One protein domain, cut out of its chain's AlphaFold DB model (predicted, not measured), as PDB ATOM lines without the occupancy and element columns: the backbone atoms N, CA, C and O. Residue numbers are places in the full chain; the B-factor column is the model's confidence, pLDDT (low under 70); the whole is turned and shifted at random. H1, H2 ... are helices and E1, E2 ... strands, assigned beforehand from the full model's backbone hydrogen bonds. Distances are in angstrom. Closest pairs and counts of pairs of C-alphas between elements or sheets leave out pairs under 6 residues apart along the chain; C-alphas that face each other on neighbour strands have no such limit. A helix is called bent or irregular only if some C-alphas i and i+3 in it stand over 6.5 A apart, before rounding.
ATOM      1  N   TYR A   4     136.964 217.635 261.354       74.75
ATOM      2  CA  TYR A   4     137.567 218.535 260.381       74.75
ATOM      3  C   TYR A   4     137.643 217.856 259.019       74.75
ATOM      4  O   TYR A   4     137.741 216.633 258.927       74.75
ATOM      5  N   LEU A   5     137.586 218.655 257.955       71.31
ATOM      6  CA  LEU A   5     137.723 218.179 256.584       71.31
ATOM      7  C   LEU A   5     139.021 218.733 256.003       71.31
ATOM      8  O   LEU A   5     139.181 219.948 255.903       71.31
ATOM      9  N   LEU A   6     139.924 217.845 255.603       67.19
ATOM     10  CA  LEU A   6     141.247 218.191 255.097       67.19
ATOM     11  C   LEU A   6     141.487 217.431 253.795       67.19
ATOM     12  O   LEU A   6     141.404 216.206 253.772       67.19
ATOM     13  N   ALA A   7     141.685 218.158 252.692       64.69
ATOM     14  CA  ALA A   7     141.795 217.578 251.345       64.69
ATOM     15  C   ALA A   7     140.667 216.567 251.003       64.69
ATOM     16  O   ALA A   7     140.888 215.544 250.358       64.69
ATOM     17  N   GLY A   8     139.440 216.833 251.470       70.19
ATOM     18  CA  GLY A   8     138.278 215.961 251.246       70.19
ATOM     19  C   GLY A   8     138.204 214.719 252.142       70.19
ATOM     20  O   GLY A   8     137.343 213.873 251.913       70.19
ATOM     21  N   ARG A   9     139.064 214.608 253.159       74.00
ATOM     22  CA  ARG A   9     139.099 213.500 254.123       74.00
ATOM     23  C   ARG A   9     138.761 213.986 255.523       74.00
ATOM     24  O   ARG A   9     139.113 215.106 255.896       74.00
ATOM     25  N   PHE A  10     138.077 213.145 256.290       80.81
ATOM     26  CA  PHE A  10     137.718 213.470 257.661       80.81
ATOM     27  C   PHE A  10     138.877 213.211 258.619       80.81
ATOM     28  O   PHE A  10     139.509 212.155 258.593       80.81
ATOM     29  N   LEU A  11     139.115 214.195 259.480       84.44
ATOM     30  CA  LEU A  11     140.088 214.160 260.557       84.44
ATOM     31  C   LEU A  11     139.370 214.513 261.858       84.44
ATOM     32  O   LEU A  11     138.671 215.525 261.928       84.44
ATOM     33  N   HIS A  12     139.538 213.707 262.895       89.12
ATOM     34  CA  HIS A  12     139.003 213.997 264.221       89.12
ATOM     35  C   HIS A  12     140.162 214.262 265.178       89.12
ATOM     36  O   HIS A  12     141.091 213.468 265.268       89.12
ATOM     37  N   ILE A  13     140.123 215.404 265.868       88.62
ATOM     38  CA  ILE A  13     141.167 215.797 266.820       88.62
ATOM     39  C   ILE A  13     140.622 215.664 268.232       88.62
ATOM     40  O   ILE A  13     139.600 216.268 268.575       88.62
ATOM     41  N   VAL A  14     141.326 214.892 269.051       90.56
ATOM     42  CA  VAL A  14     140.977 214.629 270.447       90.56
ATOM     43  C   VAL A  14     142.213 214.739 271.336       90.56
ATOM     44  O   VAL A  14     143.342 214.786 270.855       90.56
ATOM     45  N   ARG A  15     142.005 214.768 272.650       90.44
ATOM     46  CA  ARG A  15     143.063 214.581 273.646       90.44
ATOM     47  C   ARG A  15     142.834 213.276 274.373       90.44
ATOM     48  O   ARG A  15     141.744 213.049 274.905       90.44
ATOM     49  N   GLU A  16     143.862 212.448 274.432       89.88
ATOM     50  CA  GLU A  16     143.791 211.197 275.170       89.88
ATOM     51  C   GLU A  16     144.238 211.371 276.618       89.88
ATOM     52  O   GLU A  16     145.179 212.115 276.897       89.88
ATOM     53  N   PRO A  17     143.581 210.690 277.571       87.62
ATOM     54  CA  PRO A  17     143.885 210.851 278.990       87.62
ATOM     55  C   PRO A  17     145.322 210.438 279.341       87.62
ATOM     56  O   PRO A  17     145.879 210.969 280.297       87.62
ATOM     57  N   GLN A  18     145.899 209.524 278.559       82.25
ATOM     58  CA  GLN A  18     147.256 208.995 278.702       82.25
ATOM     59  C   GLN A  18     148.347 209.893 278.086       82.25
ATOM     60  O   GLN A  18     149.510 209.752 278.448       82.25
ATOM     61  N   TYR A  19     147.979 210.861 277.233       81.69
ATOM     62  CA  TYR A  19     148.909 211.826 276.631       81.69
ATOM     63  C   TYR A  19     148.400 213.258 276.853       81.69
ATOM     64  O   TYR A  19     147.903 213.891 275.923       81.69
ATOM     65  N   PRO A  20     148.470 213.785 278.090       74.44
ATOM     66  CA  PRO A  20     147.857 215.070 278.419       74.44
ATOM     67  C   PRO A  20     148.440 216.241 277.619       74.44
ATOM     68  O   PRO A  20     147.691 217.160 277.296       74.44
ATOM     69  N   GLU A  21     149.725 216.183 277.270       76.62
ATOM     70  CA  GLU A  21     150.429 217.240 276.530       76.62
ATOM     71  C   GLU A  21     150.260 217.128 275.003       76.62
ATOM     72  O   GLU A  21     150.531 218.078 274.279       76.62
ATOM     73  N   LEU A  22     149.780 215.985 274.500       82.56
ATOM     74  CA  LEU A  22     149.637 215.739 273.066       82.56
ATOM     75  C   LEU A  22     148.184 215.875 272.609       82.56
ATOM     76  O   LEU A  22     147.222 215.767 273.378       82.56
ATOM     77  N   VAL A  23     148.031 216.048 271.302       87.06
ATOM     78  CA  VAL A  23     146.761 215.850 270.606       87.06
ATOM     79  C   VAL A  23     146.838 214.567 269.785       87.06
ATOM     80  O   VAL A  23     147.877 214.245 269.212       87.06
ATOM     81  N   THR A  24     145.732 213.834 269.719       88.94
ATOM     82  CA  THR A  24     145.587 212.660 268.857       88.94
ATOM     83  C   THR A  24     144.780 213.050 267.627       88.94
ATOM     84  O   THR A  24     143.632 213.491 267.727       88.94
ATOM     85  N   LEU A  25     145.392 212.867 266.464       88.31
ATOM     86  CA  LEU A  25     144.765 212.936 265.157       88.31
ATOM     87  C   LEU A  25     144.207 211.566 264.799       88.31
ATOM     88  O   LEU A  25     144.963 210.605 264.742       88.31
ATOM     89  N   LEU A  26     142.909 211.481 264.537       90.50
ATOM     90  CA  LEU A  26     142.225 210.263 264.122       90.50
ATOM     91  C   LEU A  26     141.764 210.401 262.671       90.50
ATOM     92  O   LEU A  26     141.137 211.404 262.316       90.50
ATOM     93  N   ALA A  27     142.040 209.399 261.842       89.12
ATOM     94  CA  ALA A  27     141.715 209.417 260.419       89.12
ATOM     95  C   ALA A  27     141.137 208.085 259.926       89.12
ATOM     96  O   ALA A  27     141.425 207.010 260.454       89.12
ATOM     97  N   GLU A  28     140.345 208.174 258.858       89.31
ATOM     98  CA  GLU A  28     139.849 207.019 258.097       89.31
ATOM     99  C   GLU A  28     140.955 206.346 257.268       89.31
ATOM    100  O   GLU A  28     140.954 205.129 257.089       89.31
ATOM    101  N   ASP A  29     141.918 207.135 256.779       84.25
ATOM    102  CA  ASP A  29     142.998 206.677 255.902       84.25
ATOM    103  C   ASP A  29     144.368 206.860 256.567       84.25
ATOM    104  O   ASP A  29     144.776 207.976 256.891       84.25
ATOM    105  N   ARG A  30     145.100 205.751 256.694       84.19
ATOM    106  CA  ARG A  30     146.469 205.685 257.213       84.19
ATOM    107  C   ARG A  30     147.430 206.597 256.457       84.19
ATOM    108  O   ARG A  30     148.251 207.261 257.083       84.19
ATOM    109  N   ALA A  31     147.306 206.660 255.129       78.31
ATOM    110  CA  ALA A  31     148.224 207.417 254.280       78.31
ATOM    111  C   ALA A  31     148.179 208.926 254.573       78.31
ATOM    112  O   ALA A  31     149.177 209.618 254.394       78.31
ATOM    113  N   LEU A  32     147.037 209.430 255.067       75.94
ATOM    114  CA  LEU A  32     146.902 210.824 255.495       75.94
ATOM    115  C   LEU A  32     147.810 211.140 256.691       75.94
ATOM    116  O   LEU A  32     148.347 212.239 256.772       75.94
ATOM    117  N   LEU A  33     147.963 210.186 257.612       78.81
ATOM    118  CA  LEU A  33     148.770 210.348 258.820       78.81
ATOM    119  C   LEU A  33     150.239 209.990 258.580       78.81
ATOM    120  O   LEU A  33     151.112 210.589 259.190       78.81
ATOM    121  N   GLU A  34     150.537 209.043 257.688       73.50
ATOM    122  CA  GLU A  34     151.925 208.676 257.368       73.50
ATOM    123  C   GLU A  34     152.677 209.759 256.594       73.50
ATOM    124  O   GLU A  34     153.895 209.865 256.748       73.50
ATOM    125  N   GLY A  35     151.956 210.535 255.780       63.00
ATOM    126  CA  GLY A  35     152.481 211.717 255.100       63.00
ATOM    127  C   GLY A  35     152.524 212.970 255.979       63.00
ATOM    128  O   GLY A  35     153.039 213.991 255.534       63.00
ATOM    129  N   ALA A  36     151.985 212.917 257.202       63.72
ATOM    130  CA  ALA A  36     152.175 213.984 258.172       63.72
ATOM    131  C   ALA A  36     153.558 213.805 258.807       63.72
ATOM    132  O   ALA A  36     153.825 212.763 259.397       63.72
ATOM    133  N   HIS A  37     154.421 214.815 258.699       56.50
ATOM    134  CA  HIS A  37     155.634 214.896 259.508       56.50
ATOM    135  C   HIS A  37     155.203 215.262 260.932       56.50
ATOM    136  O   HIS A  37     154.777 216.403 261.148       56.50
ATOM    137  N   PRO A  38     155.216 214.334 261.905       54.28
ATOM    138  CA  PRO A  38     154.836 214.684 263.254       54.28
ATOM    139  C   PRO A  38     155.960 215.570 263.784       54.28
ATOM    140  O   PRO A  38     157.045 215.080 264.073       54.28
ATOM    141  N   GLY A  39     155.729 216.876 263.897       51.09
ATOM    142  CA  GLY A  39     156.574 217.732 264.726       51.09
ATOM    143  C   GLY A  39     156.444 217.279 266.183       51.09
ATOM    144  O   GLY A  39     155.694 217.864 266.954       51.09
ATOM    145  N   GLY A  40     157.076 216.162 266.541       54.84
ATOM    146  CA  GLY A  40     156.921 215.509 267.834       54.84
ATOM    147  C   GLY A  40     156.853 213.973 267.791       54.84
ATOM    148  O   GLY A  40     157.070 213.342 266.757       54.84
ATOM    149  N   PRO A  41     156.574 213.351 268.951       52.22
ATOM    150  CA  PRO A  41     156.418 211.907 269.092       52.22
ATOM    151  C   PRO A  41     155.121 211.421 268.456       52.22
ATOM    152  O   PRO A  41     154.050 211.584 269.033       52.22
ATOM    153  N   GLY A  42     155.205 210.747 267.319       63.16
ATOM    154  CA  GLY A  42     154.031 210.151 266.701       63.16
ATOM    155  C   GLY A  42     154.387 209.050 265.727       63.16
ATOM    156  O   GLY A  42     154.728 209.318 264.581       63.16
ATOM    157  N   ALA A  43     154.248 207.790 266.141       69.31
ATOM    158  CA  ALA A  43     154.086 206.701 265.183       69.31
ATOM    159  C   ALA A  43     152.600 206.562 264.851       69.31
ATOM    160  O   ALA A  43     151.767 206.581 265.758       69.31
ATOM    161  N   VAL A  44     152.270 206.396 263.568       80.12
ATOM    162  CA  VAL A  44     150.902 206.053 263.172       80.12
ATOM    163  C   VAL A  44     150.544 204.705 263.798       80.12
ATOM    164  O   VAL A  44     151.261 203.720 263.604       80.12
ATOM    165  N   CYS A  45     149.454 204.667 264.557       83.50
ATOM    166  CA  CYS A  45     148.990 203.491 265.281       83.50
ATOM    167  C   CYS A  45     147.518 203.188 264.978       83.50
ATOM    168  O   CYS A  45     146.814 203.968 264.331       83.50
ATOM    169  N   GLU A  46     147.063 202.012 265.407       87.81
ATOM    170  CA  GLU A  46     145.653 201.638 265.320       87.81
ATOM    171  C   GLU A  46     144.846 202.305 266.440       87.81
ATOM    172  O   GLU A  46     145.311 202.441 267.573       87.81
ATOM    173  N   SER A  47     143.613 202.677 266.123       91.12
ATOM    174  CA  SER A  47     142.624 203.209 267.055       91.12
ATOM    175  C   SER A  47     141.503 202.191 267.280       91.12
ATOM    176  O   SER A  47     141.097 201.458 266.378       91.12
ATOM    177  N   PHE A  48     140.973 202.153 268.500       91.75
ATOM    178  CA  PHE A  48     139.798 201.369 268.874       91.75
ATOM    179  C   PHE A  48     138.485 201.990 268.360       91.75
ATOM    180  O   PHE A  48     137.437 201.337 268.414       91.75
ATOM    181  N   ASP A  49     138.523 203.223 267.841       90.62
ATOM    182  CA  ASP A  49     137.407 203.832 267.121       90.62
ATOM    183  C   ASP A  49     137.306 203.248 265.704       90.62
ATOM    184  O   ASP A  49     138.171 203.439 264.853       90.62
ATOM    185  N   ARG A  50     136.202 202.551 265.426       88.56
ATOM    186  CA  ARG A  50     135.968 201.906 264.124       88.56
ATOM    187  C   ARG A  50     135.721 202.892 262.986       88.56
ATOM    188  O   ARG A  50     135.875 202.503 261.833       88.56
ATOM    189  N   LEU A  51     135.273 204.110 263.293       89.94
ATOM    190  CA  LEU A  51     135.059 205.149 262.285       89.94
ATOM    191  C   LEU A  51     136.377 205.823 261.904       89.94
ATOM    192  O   LEU A  51     136.523 206.258 260.771       89.94
ATOM    193  N   PHE A  52     137.342 205.851 262.823       91.88
ATOM    194  CA  PHE A  52     138.668 206.414 262.604       91.88
ATOM    195  C   PHE A  52     139.736 205.414 263.072       91.88
ATOM    196  O   PHE A  52     140.255 205.546 264.184       91.88
ATOM    197  N   PRO A  53     140.031 204.383 262.256       91.12
ATOM    198  CA  PRO A  53     140.876 203.257 262.644       91.12
ATOM    199  C   PRO A  53     142.360 203.608 262.778       91.12
ATOM    200  O   PRO A  53     143.116 202.799 263.312       91.12
ATOM    201  N   TRP A  54     142.790 204.783 262.313       90.56
ATOM    202  CA  TRP A  54     144.183 205.215 262.380       90.56
ATOM    203  C   TRP A  54     144.332 206.430 263.278       90.56
ATOM    204  O   TRP A  54     143.510 207.347 263.224       90.56
ATOM    205  N   ALA A  55     145.401 206.443 264.066       89.75
ATOM    206  CA  ALA A  55     145.727 207.519 264.978       89.75
ATOM    207  C   ALA A  55     147.186 207.963 264.838       89.75
ATOM    208  O   ALA A  55     148.063 207.174 264.489       89.75
ATOM    209  N   LEU A  56     147.439 209.234 265.125       85.31
ATOM    210  CA  LEU A  56     148.770 209.813 265.234       85.31
ATOM    211  C   LEU A  56     148.762 210.819 266.381       85.31
ATOM    212  O   LEU A  56     147.941 211.735 266.392       85.31
ATOM    213  N   HIS A  57     149.670 210.663 267.336       84.69
ATOM    214  CA  HIS A  57     149.858 211.669 268.376       84.69
ATOM    215  C   HIS A  57     150.871 212.692 267.896       84.69
ATOM    216  O   HIS A  57     151.881 212.334 267.297       84.69
ATOM    217  N   VAL A  58     150.581 213.963 268.126       79.06
ATOM    218  CA  VAL A  58     151.453 215.066 267.734       79.06
ATOM    219  C   VAL A  58     151.381 216.163 268.776       79.06
ATOM    220  O   VAL A  58     150.419 216.263 269.545       79.06
ATOM    221  N   GLU A  59     152.396 217.013 268.782       77.56
ATOM    222  CA  GLU A  59     152.327 218.266 269.514       77.56
ATOM    223  C   GLU A  59     151.297 219.194 268.863       77.56
ATOM    224  O   GLU A  59     151.171 219.260 267.637       77.56
ATOM    225  N   ARG A  60     150.546 219.953 269.670       75.31
ATOM    226  CA  ARG A  60     149.496 220.847 269.138       75.31
ATOM    227  C   ARG A  60     150.068 221.881 268.167       75.31
ATOM    228  O   ARG A  60     149.414 222.240 267.191       75.31
ATOM    229  N   TRP A  61     151.267 222.380 268.450       68.25
ATOM    230  CA  TRP A  61     151.943 223.360 267.603       68.25
ATOM    231  C   TRP A  61     152.405 222.764 266.265       68.25
ATOM    232  O   TRP A  61     152.578 223.514 265.308       68.25
ATOM    233  N   ALA A  62     152.529 221.436 266.166       66.69
ATOM    234  CA  ALA A  62     152.866 220.735 264.930       66.69
ATOM    235  C   ALA A  62     151.668 220.540 263.992       66.69
ATOM    236  O   ALA A  62     151.827 220.096 262.856       66.69
ATOM    237  N   LEU A  63     150.456 220.882 264.440       69.69
ATOM    238  CA  LEU A  63     149.291 220.904 263.568       69.69
ATOM    239  C   LEU A  63     149.407 222.011 262.510       69.69
ATOM    240  O   LEU A  63     150.069 223.026 262.748       69.69
ATOM    241  N   PRO A  64     148.700 221.887 261.369       63.31
ATOM    242  CA  PRO A  64     148.631 222.964 260.389       63.31
ATOM    243  C   PRO A  64     148.141 224.264 261.022       63.31
ATOM    244  O   PRO A  64     147.347 224.255 261.966       63.31
ATOM    245  N   ARG A  65     148.567 225.398 260.462       61.06
ATOM    246  CA  ARG A  65     148.259 226.733 260.997       61.06
ATOM    247  C   ARG A  65     146.762 226.980 261.206       61.06
ATOM    248  O   ARG A  65     146.385 227.658 262.161       61.06
ATOM    249  N   ASP A  66     145.918 226.390 260.365       63.09
ATOM    250  CA  ASP A  66     144.455 226.465 260.470       63.09
ATOM    251  C   ASP A  66     143.913 225.913 261.801       63.09
ATOM    252  O   ASP A  66     142.826 226.282 262.244       63.09
ATOM    253  N   PHE A  67     144.688 225.067 262.480       67.94
ATOM    254  CA  PHE A  67     144.354 224.467 263.769       67.94
ATOM    255  C   PHE A  67     144.972 225.212 264.958       67.94
ATOM    256  O   PHE A  67     144.640 224.914 266.103       67.94
ATOM    257  N   TRP A  68     145.828 226.217 264.741       66.94
ATOM    258  CA  TRP A  68     146.507 226.927 265.836       66.94
ATOM    259  C   TRP A  68     145.560 227.771 266.686       66.94
ATOM    260  O   TRP A  68     145.829 228.009 267.867       66.94
ATOM    261  N   SER A  69     144.432 228.189 266.106       66.88
ATOM    262  CA  SER A  69     143.358 228.859 266.837       66.88
ATOM    263  C   SER A  69     142.607 227.933 267.795       66.88
ATOM    264  O   SER A  69     141.855 228.434 268.629       66.88
ATOM    265  N   LEU A  70     142.782 226.609 267.692       69.88
ATOM    266  CA  LEU A  70     142.196 225.667 268.641       69.88
ATOM    267  C   LEU A  70     142.935 225.775 269.967       69.88
ATOM    268  O   LEU A  70     144.103 225.389 270.089       69.88
ATOM    269  N   ARG A  71     142.242 226.299 270.977       73.38
ATOM    270  CA  ARG A  71     142.736 226.236 272.348       73.38
ATOM    271  C   ARG A  71     142.596 224.810 272.844       73.38
ATOM    272  O   ARG A  71     141.701 224.079 272.435       73.38
ATOM    273  N   GLU A  72     143.435 224.435 273.794       75.25
ATOM    274  CA  GLU A  72     143.336 223.135 274.459       75.25
ATOM    275  C   GLU A  72     141.944 222.832 275.025       75.25
ATOM    276  O   GLU A  72     141.524 221.679 275.029       75.25
ATOM    277  N   THR A  73     141.238 223.864 275.492       79.31
ATOM    278  CA  THR A  73     139.866 223.771 276.007       79.31
ATOM    279  C   THR A  73     138.835 223.463 274.927       79.31
ATOM    280  O   THR A  73     137.745 222.994 275.243       79.31
ATOM    281  N   ASP A  74     139.167 223.745 273.668       79.44
ATOM    282  CA  ASP A  74     138.289 223.562 272.512       79.44
ATOM    283  C   ASP A  74     138.427 222.140 271.928       79.44
ATOM    284  O   ASP A  74     137.599 221.705 271.123       79.44
ATOM    285  N   ILE A  75     139.456 221.393 272.349       84.69
ATOM    286  CA  ILE A  75     139.709 220.012 271.931       84.69
ATOM    287  C   ILE A  75     139.097 219.062 272.958       84.69
ATOM    288  O   ILE A  75     139.353 219.151 274.159       84.69
ATOM    289  N   VAL A  76     138.287 218.119 272.477       88.06
ATOM    290  CA  VAL A  76     137.608 217.151 273.341       88.06
ATOM    291  C   VAL A  76     138.641 216.250 274.010       88.06
ATOM    292  O   VAL A  76     139.358 215.511 273.338       88.06
ATOM    293  N   ARG A  77     138.680 216.277 275.344       90.38
ATOM    294  CA  ARG A  77     139.402 215.286 276.140       90.38
ATOM    295  C   ARG A  77     138.534 214.049 276.322       90.38
ATOM    296  O   ARG A  77     137.408 214.156 276.802       90.38
ATOM    297  N   LEU A  78     139.064 212.892 275.948       90.44
ATOM    298  CA  LEU A  78     138.387 211.614 276.123       90.44
ATOM    299  C   LEU A  78     138.468 211.146 277.579       90.44
ATOM    300  O   LEU A  78     139.468 211.365 278.265       90.44
ATOM    301  N   GLU A  79     137.412 210.473 278.038       90.31
ATOM    302  CA  GLU A  79     137.369 209.844 279.366       90.31
ATOM    303  C   GLU A  79     138.208 208.560 279.415       90.31
ATOM    304  O   GLU A  79     138.786 208.219 280.447       90.31
ATOM    305  N   HIS A  80     138.301 207.865 278.280       90.50
ATOM    306  CA  HIS A  80     139.007 206.600 278.128       90.50
ATOM    307  C   HIS A  80     139.941 206.650 276.917       90.50
ATOM    308  O   HIS A  80     139.622 207.334 275.939       90.50
ATOM    309  N   PRO A  81     141.085 205.950 276.973       91.19
ATOM    310  CA  PRO A  81     141.987 205.868 275.839       91.19
ATOM    311  C   PRO A  81     141.344 205.091 274.692       91.19
ATOM    312  O   PRO A  81     140.612 204.118 274.903       91.19
ATOM    313  N   ILE A  82     141.631 205.539 273.478       91.38
ATOM    314  CA  ILE A  82     141.191 204.901 272.234       91.38
ATOM    315  C   ILE A  82     142.374 204.405 271.409       91.38
ATOM    316  O   ILE A  82     142.160 203.731 270.412       91.38
ATOM    317  N   THR A  83     143.605 204.698 271.818       89.31
ATOM    318  CA  THR A  83     144.820 204.129 271.230       89.31
ATOM    319  C   THR A  83     145.522 203.200 272.219       89.31
ATOM    320  O   THR A  83     145.376 203.355 273.440       89.31
ATOM    321  N   PRO A  84     146.283 202.209 271.721       81.81
ATOM    322  CA  PRO A  84     147.164 201.415 272.562       81.81
ATOM    323  C   PRO A  84     148.287 202.283 273.149       81.81
ATOM    324  O   PRO A  84     148.655 203.319 272.599       81.81
ATOM    325  N   GLU A  85     148.864 201.826 274.256       76.19
ATOM    326  CA  GLU A  85     150.051 202.451 274.841       76.19
ATOM    327  C   GLU A  85     151.276 202.212 273.923       76.19
ATOM    328  O   GLU A  85     151.548 201.062 273.554       76.19
ATOM    329  N   PRO A  86     152.006 203.259 273.492       65.62
ATOM    330  CA  PRO A  86     153.072 203.144 272.517       65.62
ATOM    331  C   PRO A  86     154.302 202.516 273.156       65.62
ATOM    332  O   PRO A  86     154.819 202.972 274.173       65.62
ATOM    333  N   LEU A  87     154.824 201.491 272.489       57.25
ATOM    334  CA  LEU A  87     156.100 200.872 272.848       57.25
ATOM    335  C   LEU A  87     157.303 201.705 272.365       57.25
ATOM    336  O   LEU A  87     158.404 201.560 272.892       57.25
ATOM    337  N   CYS A  88     157.106 202.556 271.354       54.88
ATOM    338  CA  CYS A  88     158.115 203.454 270.793       54.88
ATOM    339  C   CYS A  88     157.448 204.636 270.081       54.88
ATOM    340  O   CYS A  88     156.280 204.552 269.690       54.88
ATOM    341  N   TRP A  89     158.197 205.719 269.890       63.28
ATOM    342  CA  TRP A  89     157.718 206.915 269.205       63.28
ATOM    343  C   TRP A  89     158.501 207.114 267.916       63.28
ATOM    344  O   TRP A  89     159.728 207.094 267.937       63.28
ATOM    345  N   ARG A  90     157.813 207.311 266.788       59.25
ATOM    346  CA  ARG A  90     158.463 207.870 265.598       59.25
ATOM    347  C   ARG A  90     158.662 209.357 265.863       59.25
ATOM    348  O   ARG A  90     157.713 210.037 266.239       59.25
ATOM    349  N   PHE A  91     159.896 209.813 265.735       56.16
ATOM    350  CA  PHE A  91     160.274 211.210 265.855       56.16
ATOM    351  C   PHE A  91     160.838 211.652 264.513       56.16
ATOM    352  O   PHE A  91     161.670 210.958 263.917       56.16
ATOM    353  N   GLU A  92     160.350 212.789 264.040       53.75
ATOM    354  CA  GLU A  92     160.867 213.457 262.857       53.75
ATOM    355  C   GLU A  92     161.156 214.899 263.238       53.75
ATOM    356  O   GLU A  92     160.260 215.674 263.565       53.75
ATOM    357  N   GLY A  93     162.440 215.223 263.274       56.75
ATOM    358  CA  GLY A  93     162.930 216.506 263.741       56.75
ATOM    359  C   GLY A  93     164.448 216.509 263.748       56.75
ATOM    360  O   GLY A  93     165.091 215.621 263.193       56.75
ATOM    361  N   LEU A  94     165.031 217.506 264.388       48.19
ATOM    362  CA  LEU A  94     166.471 217.681 264.442       48.19
ATOM    363  C   LEU A  94     166.981 217.260 265.821       48.19
ATOM    364  O   LEU A  94     166.434 217.662 266.847       48.19
ATOM    365  N   ARG A  95     168.010 216.406 265.859       50.53
ATOM    366  CA  ARG A  95     168.702 216.051 267.104       50.53
ATOM    367  C   ARG A  95     169.986 216.857 267.175       50.53
ATOM    368  O   ARG A  95     170.798 216.825 266.249       50.53
ATOM    369  N   ALA A  96     170.204 217.548 268.290       43.41
ATOM    370  CA  ALA A  96     171.501 218.156 268.534       43.41
ATOM    371  C   ALA A  96     172.548 217.039 268.671       43.41
ATOM    372  O   ALA A  96     172.452 216.195 269.570       43.41
ATOM    373  N   THR A  97     173.572 217.022 267.812       46.50
ATOM    374  CA  THR A  97     174.764 216.221 268.092       46.50
ATOM    375  C   THR A  97     175.430 216.841 269.311       46.50
ATOM    376  O   THR A  97     176.133 217.845 269.204       46.50
ATOM    377  N   VAL A  98     175.175 216.289 270.499       40.66
ATOM    378  CA  VAL A  98     175.941 216.660 271.688       40.66
ATOM    379  C   VAL A  98     177.396 216.330 271.358       40.66
ATOM    380  O   VAL A  98     177.687 215.156 271.102       40.66
ATOM    381  N   PRO A  99     178.320 217.310 271.310       35.62
ATOM    382  CA  PRO A  99     179.716 217.002 271.062       35.62
ATOM    383  C   PRO A  99     180.147 216.019 272.143       35.62
ATOM    384  O   PRO A  99     179.983 216.291 273.335       35.62
ATOM    385  N   ALA A 100     180.617 214.848 271.710       37.31
ATOM    386  CA  ALA A 100     180.982 213.729 272.564       37.31
ATOM    387  C   ALA A 100     182.187 214.092 273.442       37.31
ATOM    388  O   ALA A 100     183.309 213.651 273.212       37.31
ATOM    389  N   HIS A 123     177.068 223.680 266.042       44.00
ATOM    390  CA  HIS A 123     175.687 223.961 265.670       44.00
ATOM    391  C   HIS A 123     175.128 222.981 264.625       44.00
ATOM    392  O   HIS A 123     174.068 223.252 264.067       44.00
ATOM    393  N   SER A 124     175.800 221.859 264.338       47.75
ATOM    394  CA  SER A 124     175.248 220.857 263.422       47.75
ATOM    395  C   SER A 124     174.085 220.121 264.091       47.75
ATOM    396  O   SER A 124     174.281 219.228 264.912       47.75
ATOM    397  N   ALA A 125     172.861 220.529 263.783       49.56
ATOM    398  CA  ALA A 125     171.684 219.729 264.066       49.56
ATOM    399  C   ALA A 125     171.564 218.664 262.962       49.56
ATOM    400  O   ALA A 125     171.654 218.993 261.779       49.56
ATOM    401  N   GLU A 126     171.451 217.389 263.337       56.22
ATOM    402  CA  GLU A 126     171.303 216.289 262.378       56.22
ATOM    403  C   GLU A 126     169.819 215.960 262.226       56.22
ATOM    404  O   GLU A 126     169.120 215.781 263.229       56.22
ATOM    405  N   GLU A 127     169.318 215.935 260.986       52.88
ATOM    406  CA  GLU A 127     167.939 215.529 260.705       52.88
ATOM    407  C   GLU A 127     167.780 214.068 261.130       52.88
ATOM    408  O   GLU A 127     168.385 213.161 260.557       52.88
ATOM    409  N   VAL A 128     166.970 213.829 262.159       54.47
ATOM    410  CA  VAL A 128     166.660 212.491 262.646       54.47
ATOM    411  C   VAL A 128     165.250 212.136 262.216       54.47
ATOM    412  O   VAL A 128     164.262 212.676 262.709       54.47
ATOM    413  N   THR A 129     165.172 211.156 261.322       54.44
ATOM    414  CA  THR A 129     163.933 210.467 260.969       54.44
ATOM    415  C   THR A 129     164.024 209.026 261.454       54.44
ATOM    416  O   THR A 129     164.869 208.263 260.978       54.44
ATOM    417  N   GLY A 130     163.181 208.627 262.405       56.97
ATOM    418  CA  GLY A 130     163.194 207.244 262.884       56.97
ATOM    419  C   GLY A 130     162.374 207.001 264.140       56.97
ATOM    420  O   GLY A 130     161.644 207.865 264.615       56.97
ATOM    421  N   PHE A 131     162.484 205.790 264.681       59.09
ATOM    422  CA  PHE A 131     161.871 205.432 265.957       59.09
ATOM    423  C   PHE A 131     162.862 205.682 267.093       59.09
ATOM    424  O   PHE A 131     163.971 205.145 267.070       59.09
ATOM    425  N   ILE A 132     162.447 206.458 268.093       58.75
ATOM    426  CA  ILE A 132     163.204 206.686 269.322       58.75
ATOM    427  C   ILE A 132     162.532 205.990 270.517       58.75
ATOM    428  O   ILE A 132     161.297 205.874 270.574       58.75
ATOM    429  N   PRO A 133     163.322 205.499 271.489       59.28
ATOM    430  CA  PRO A 133     162.798 205.031 272.766       59.28
ATOM    431  C   PRO A 133     162.057 206.143 273.518       59.28
ATOM    432  O   PRO A 133     162.443 207.307 273.458       59.28
ATOM    433  N   LEU A 134     161.050 205.772 274.317       59.59
ATOM    434  CA  LEU A 134     160.315 206.706 275.184       59.59
ATOM    435  C   LEU A 134     161.246 207.523 276.102       59.59
ATOM    436  O   LEU A 134     160.976 208.689 276.363       59.59
ATOM    437  N   ALA A 135     162.346 206.922 276.563       65.00
ATOM    438  CA  ALA A 135     163.318 207.575 277.437       65.00
ATOM    439  C   ALA A 135     164.024 208.781 276.787       65.00
ATOM    440  O   ALA A 135     164.454 209.681 277.503       65.00
ATOM    441  N   ASP A 136     164.107 208.816 275.454       61.19
ATOM    442  CA  ASP A 136     164.817 209.857 274.702       61.19
ATOM    443  C   ASP A 136     163.877 210.977 274.217       61.19
ATOM    444  O   ASP A 136     164.320 211.955 273.613       61.19
ATOM    445  N   LEU A 137     162.573 210.848 274.481       63.06
ATOM    446  CA  LEU A 137     161.550 211.706 273.898       63.06
ATOM    447  C   LEU A 137     161.592 213.155 274.409       63.06
ATOM    448  O   LEU A 137     161.528 214.091 273.618       63.06
ATOM    449  N   GLU A 138     161.704 213.348 275.721       65.50
ATOM    450  CA  GLU A 138     161.683 214.688 276.331       65.50
ATOM    451  C   GLU A 138     162.826 215.575 275.818       65.50
ATOM    452  O   GLU A 138     162.629 216.757 275.543       65.50
ATOM    453  N   GLN A 139     164.011 214.995 275.608       64.94
ATOM    454  CA  GLN A 139     165.148 215.727 275.053       64.94
ATOM    455  C   GLN A 139     164.907 216.120 273.591       64.94
ATOM    456  O   GLN A 139     165.180 217.253 273.207       64.94
ATOM    457  N   ALA A 140     164.356 215.205 272.789       62.25
ATOM    458  CA  ALA A 140     164.057 215.459 271.385       62.25
ATOM    459  C   ALA A 140     163.006 216.576 271.208       62.25
ATOM    460  O   ALA A 140     163.121 217.399 270.301       62.25
ATOM    461  N   LYS A 141     162.017 216.658 272.112       62.78
ATOM    462  CA  LYS A 141     161.040 217.761 272.143       62.78
ATOM    463  C   LYS A 141     161.696 219.114 272.422       62.78
ATOM    464  O   LYS A 141     161.446 220.068 271.689       62.78
ATOM    465  N   ALA A 142     162.537 219.187 273.453       66.31
ATOM    466  CA  ALA A 142     163.194 220.431 273.854       66.31
ATOM    467  C   ALA A 142     164.118 220.993 272.757       66.31
ATOM    468  O   ALA A 142     164.202 222.209 272.575       66.31
ATOM    469  N   ASP A 143     164.796 220.110 272.018       63.53
ATOM    470  CA  ASP A 143     165.661 220.499 270.902       63.53
ATOM    471  C   ASP A 143     164.843 221.090 269.742       63.53
ATOM    472  O   ASP A 143     165.198 222.145 269.210       63.53
ATOM    473  N   LEU A 144     163.711 220.459 269.409       59.69
ATOM    474  CA  LEU A 144     162.822 220.900 268.338       59.69
ATOM    475  C   LEU A 144     162.192 222.265 268.649       59.69
ATOM    476  O   LEU A 144     162.298 223.179 267.834       59.69
ATOM    477  N   GLU A 145     161.618 222.449 269.843       62.06
ATOM    478  CA  GLU A 145     161.016 223.729 270.260       62.06
ATOM    479  C   GLU A 145     161.984 224.914 270.116       62.06
ATOM    480  O   GLU A 145     161.609 225.978 269.617       62.06
ATOM    481  N   LYS A 146     163.252 224.718 270.488       62.06
ATOM    482  CA  LYS A 146     164.287 225.758 270.449       62.06
ATOM    483  C   LYS A 146     164.647 226.197 269.030       62.06
ATOM    484  O   LYS A 146     164.942 227.368 268.794       62.06
ATOM    485  N   GLU A 147     164.661 225.270 268.084       53.91
ATOM    486  CA  GLU A 147     164.904 225.600 266.685       53.91
ATOM    487  C   GLU A 147     163.676 226.247 266.051       53.91
ATOM    488  O   GLU A 147     163.799 227.183 265.256       53.91
ATOM    489  N   LEU A 148     162.485 225.814 266.457       52.50
ATOM    490  CA  LEU A 148     161.252 226.330 265.899       52.50
ATOM    491  C   LEU A 148     161.031 227.823 266.177       52.50
ATOM    492  O   LEU A 148     160.488 228.547 265.332       52.50
ATOM    493  N   GLU A 149     161.517 228.295 267.324       52.50
ATOM    494  CA  GLU A 149     161.614 229.720 267.656       52.50
ATOM    495  C   GLU A 149     162.546 230.498 266.706       52.50
ATOM    496  O   GLU A 149     162.382 231.707 266.536       52.50
ATOM    497  N   SER A 150     163.508 229.820 266.073       42.25
ATOM    498  CA  SER A 150     164.549 230.430 265.237       42.25
ATOM    499  C   SER A 150     164.253 230.422 263.732       42.25
ATOM    500  O   SER A 150     164.653 231.365 263.047       42.25
ATOM    501  N   VAL A 151     163.545 229.410 263.207       42.16
ATOM    502  CA  VAL A 151     163.412 229.212 261.745       42.16
ATOM    503  C   VAL A 151     162.075 229.715 261.180       42.16
ATOM    504  O   VAL A 151     162.009 230.083 260.010       42.16
ATOM    505  N   GLY A 152     161.004 229.824 261.977       37.44
ATOM    506  CA  GLY A 152     159.718 230.384 261.518       37.44
ATOM    507  C   GLY A 152     159.103 229.708 260.273       37.44
ATOM    508  O   GLY A 152     158.313 230.337 259.567       37.44
ATOM    509  N   PHE A 153     159.475 228.458 259.977       37.88
ATOM    510  CA  PHE A 153     159.286 227.810 258.675       37.88
ATOM    511  C   PHE A 153     158.537 226.483 258.810       37.88
ATOM    512  O   PHE A 153     159.133 225.534 259.293       37.88
TER     513      PHE A 153
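This is residues 4 to 100 and 123 to 153 of the 174 residues of an uncharacterized protein of Pontimonas salivibrio (UniProt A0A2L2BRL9). Two lobes make an elongated body: a strongly twisted sheet E1 to E4 with the short helix H1 on it and long loops round it, and a two-stranded ribbon, E5 and E6, with the long helix H2 packed on E5. A short antiparallel pairing of residues 40 to 41 with 91 to 92 of E5 ties the lobes. The printed part has 128 residues, in the order E1 E2 E3 H1 E4 E5 E6 H2, both sheets antiparallel, the first in the order E1 E2 E3 E4; the class is mixed, with 59 residues in named elements, under half. It is compact, with a radius of gyration of the C-alphas of 14.8 A, and spans 47 by 30 by 27 A.

E1 is residues 4 to 6, from C-alpha 4 at (137.567, 218.535, 260.381); E2 is 9 to 15, 20.0 A; E3 is 23 to 27, 13.1 A; H1 is 30 to 34; E4 is 54 to 58, 13.4 A. E5 is 89 to 96, 17.8 A, and bends by 78 degrees at 93; E6 is 125 to 132, 16.4 A, and bends by 77 degrees at 129. H2, 134 to 151, 26.4 A, ends at C-alpha 151 at (163.412, 229.212, 261.745); it is irregular, with C-alphas 135 and 138 7.4 A apart.

E1, E2 and E3 form a meander, each strand the antiparallel neighbour of the one before, with N 4 and O 11 at 2.8 A and N 12 and O 26 at 2.9 A within hydrogen-bond range. E4 is antiparallel to E3, N 25 to O 56 2.8 A. H1 is on this sheet at a height of 7.6 A; its Arg 30 and Trp 54 of E4 have the closest C-alphas, 5.7 A. E5 and E6 are antiparallel, N 91 to O 130 2.8 A. H2 touches E5, closest at the C-alphas of Leu 94 and Leu 144, 6.2 A, and is apart from E4. The O i to N i+4 pair of H1 is within hydrogen-bond range, as are 11 of 14 in H2.

Residues 101 to 122 are not printed; C-alphas 100 and 123 are 13.4 A apart. The links H1 to E4 and E4 to E5 are long. The mean pLDDT of the printed part is 70.0, with 67 residues under 70, among them 86 to 100 and 123 to 153.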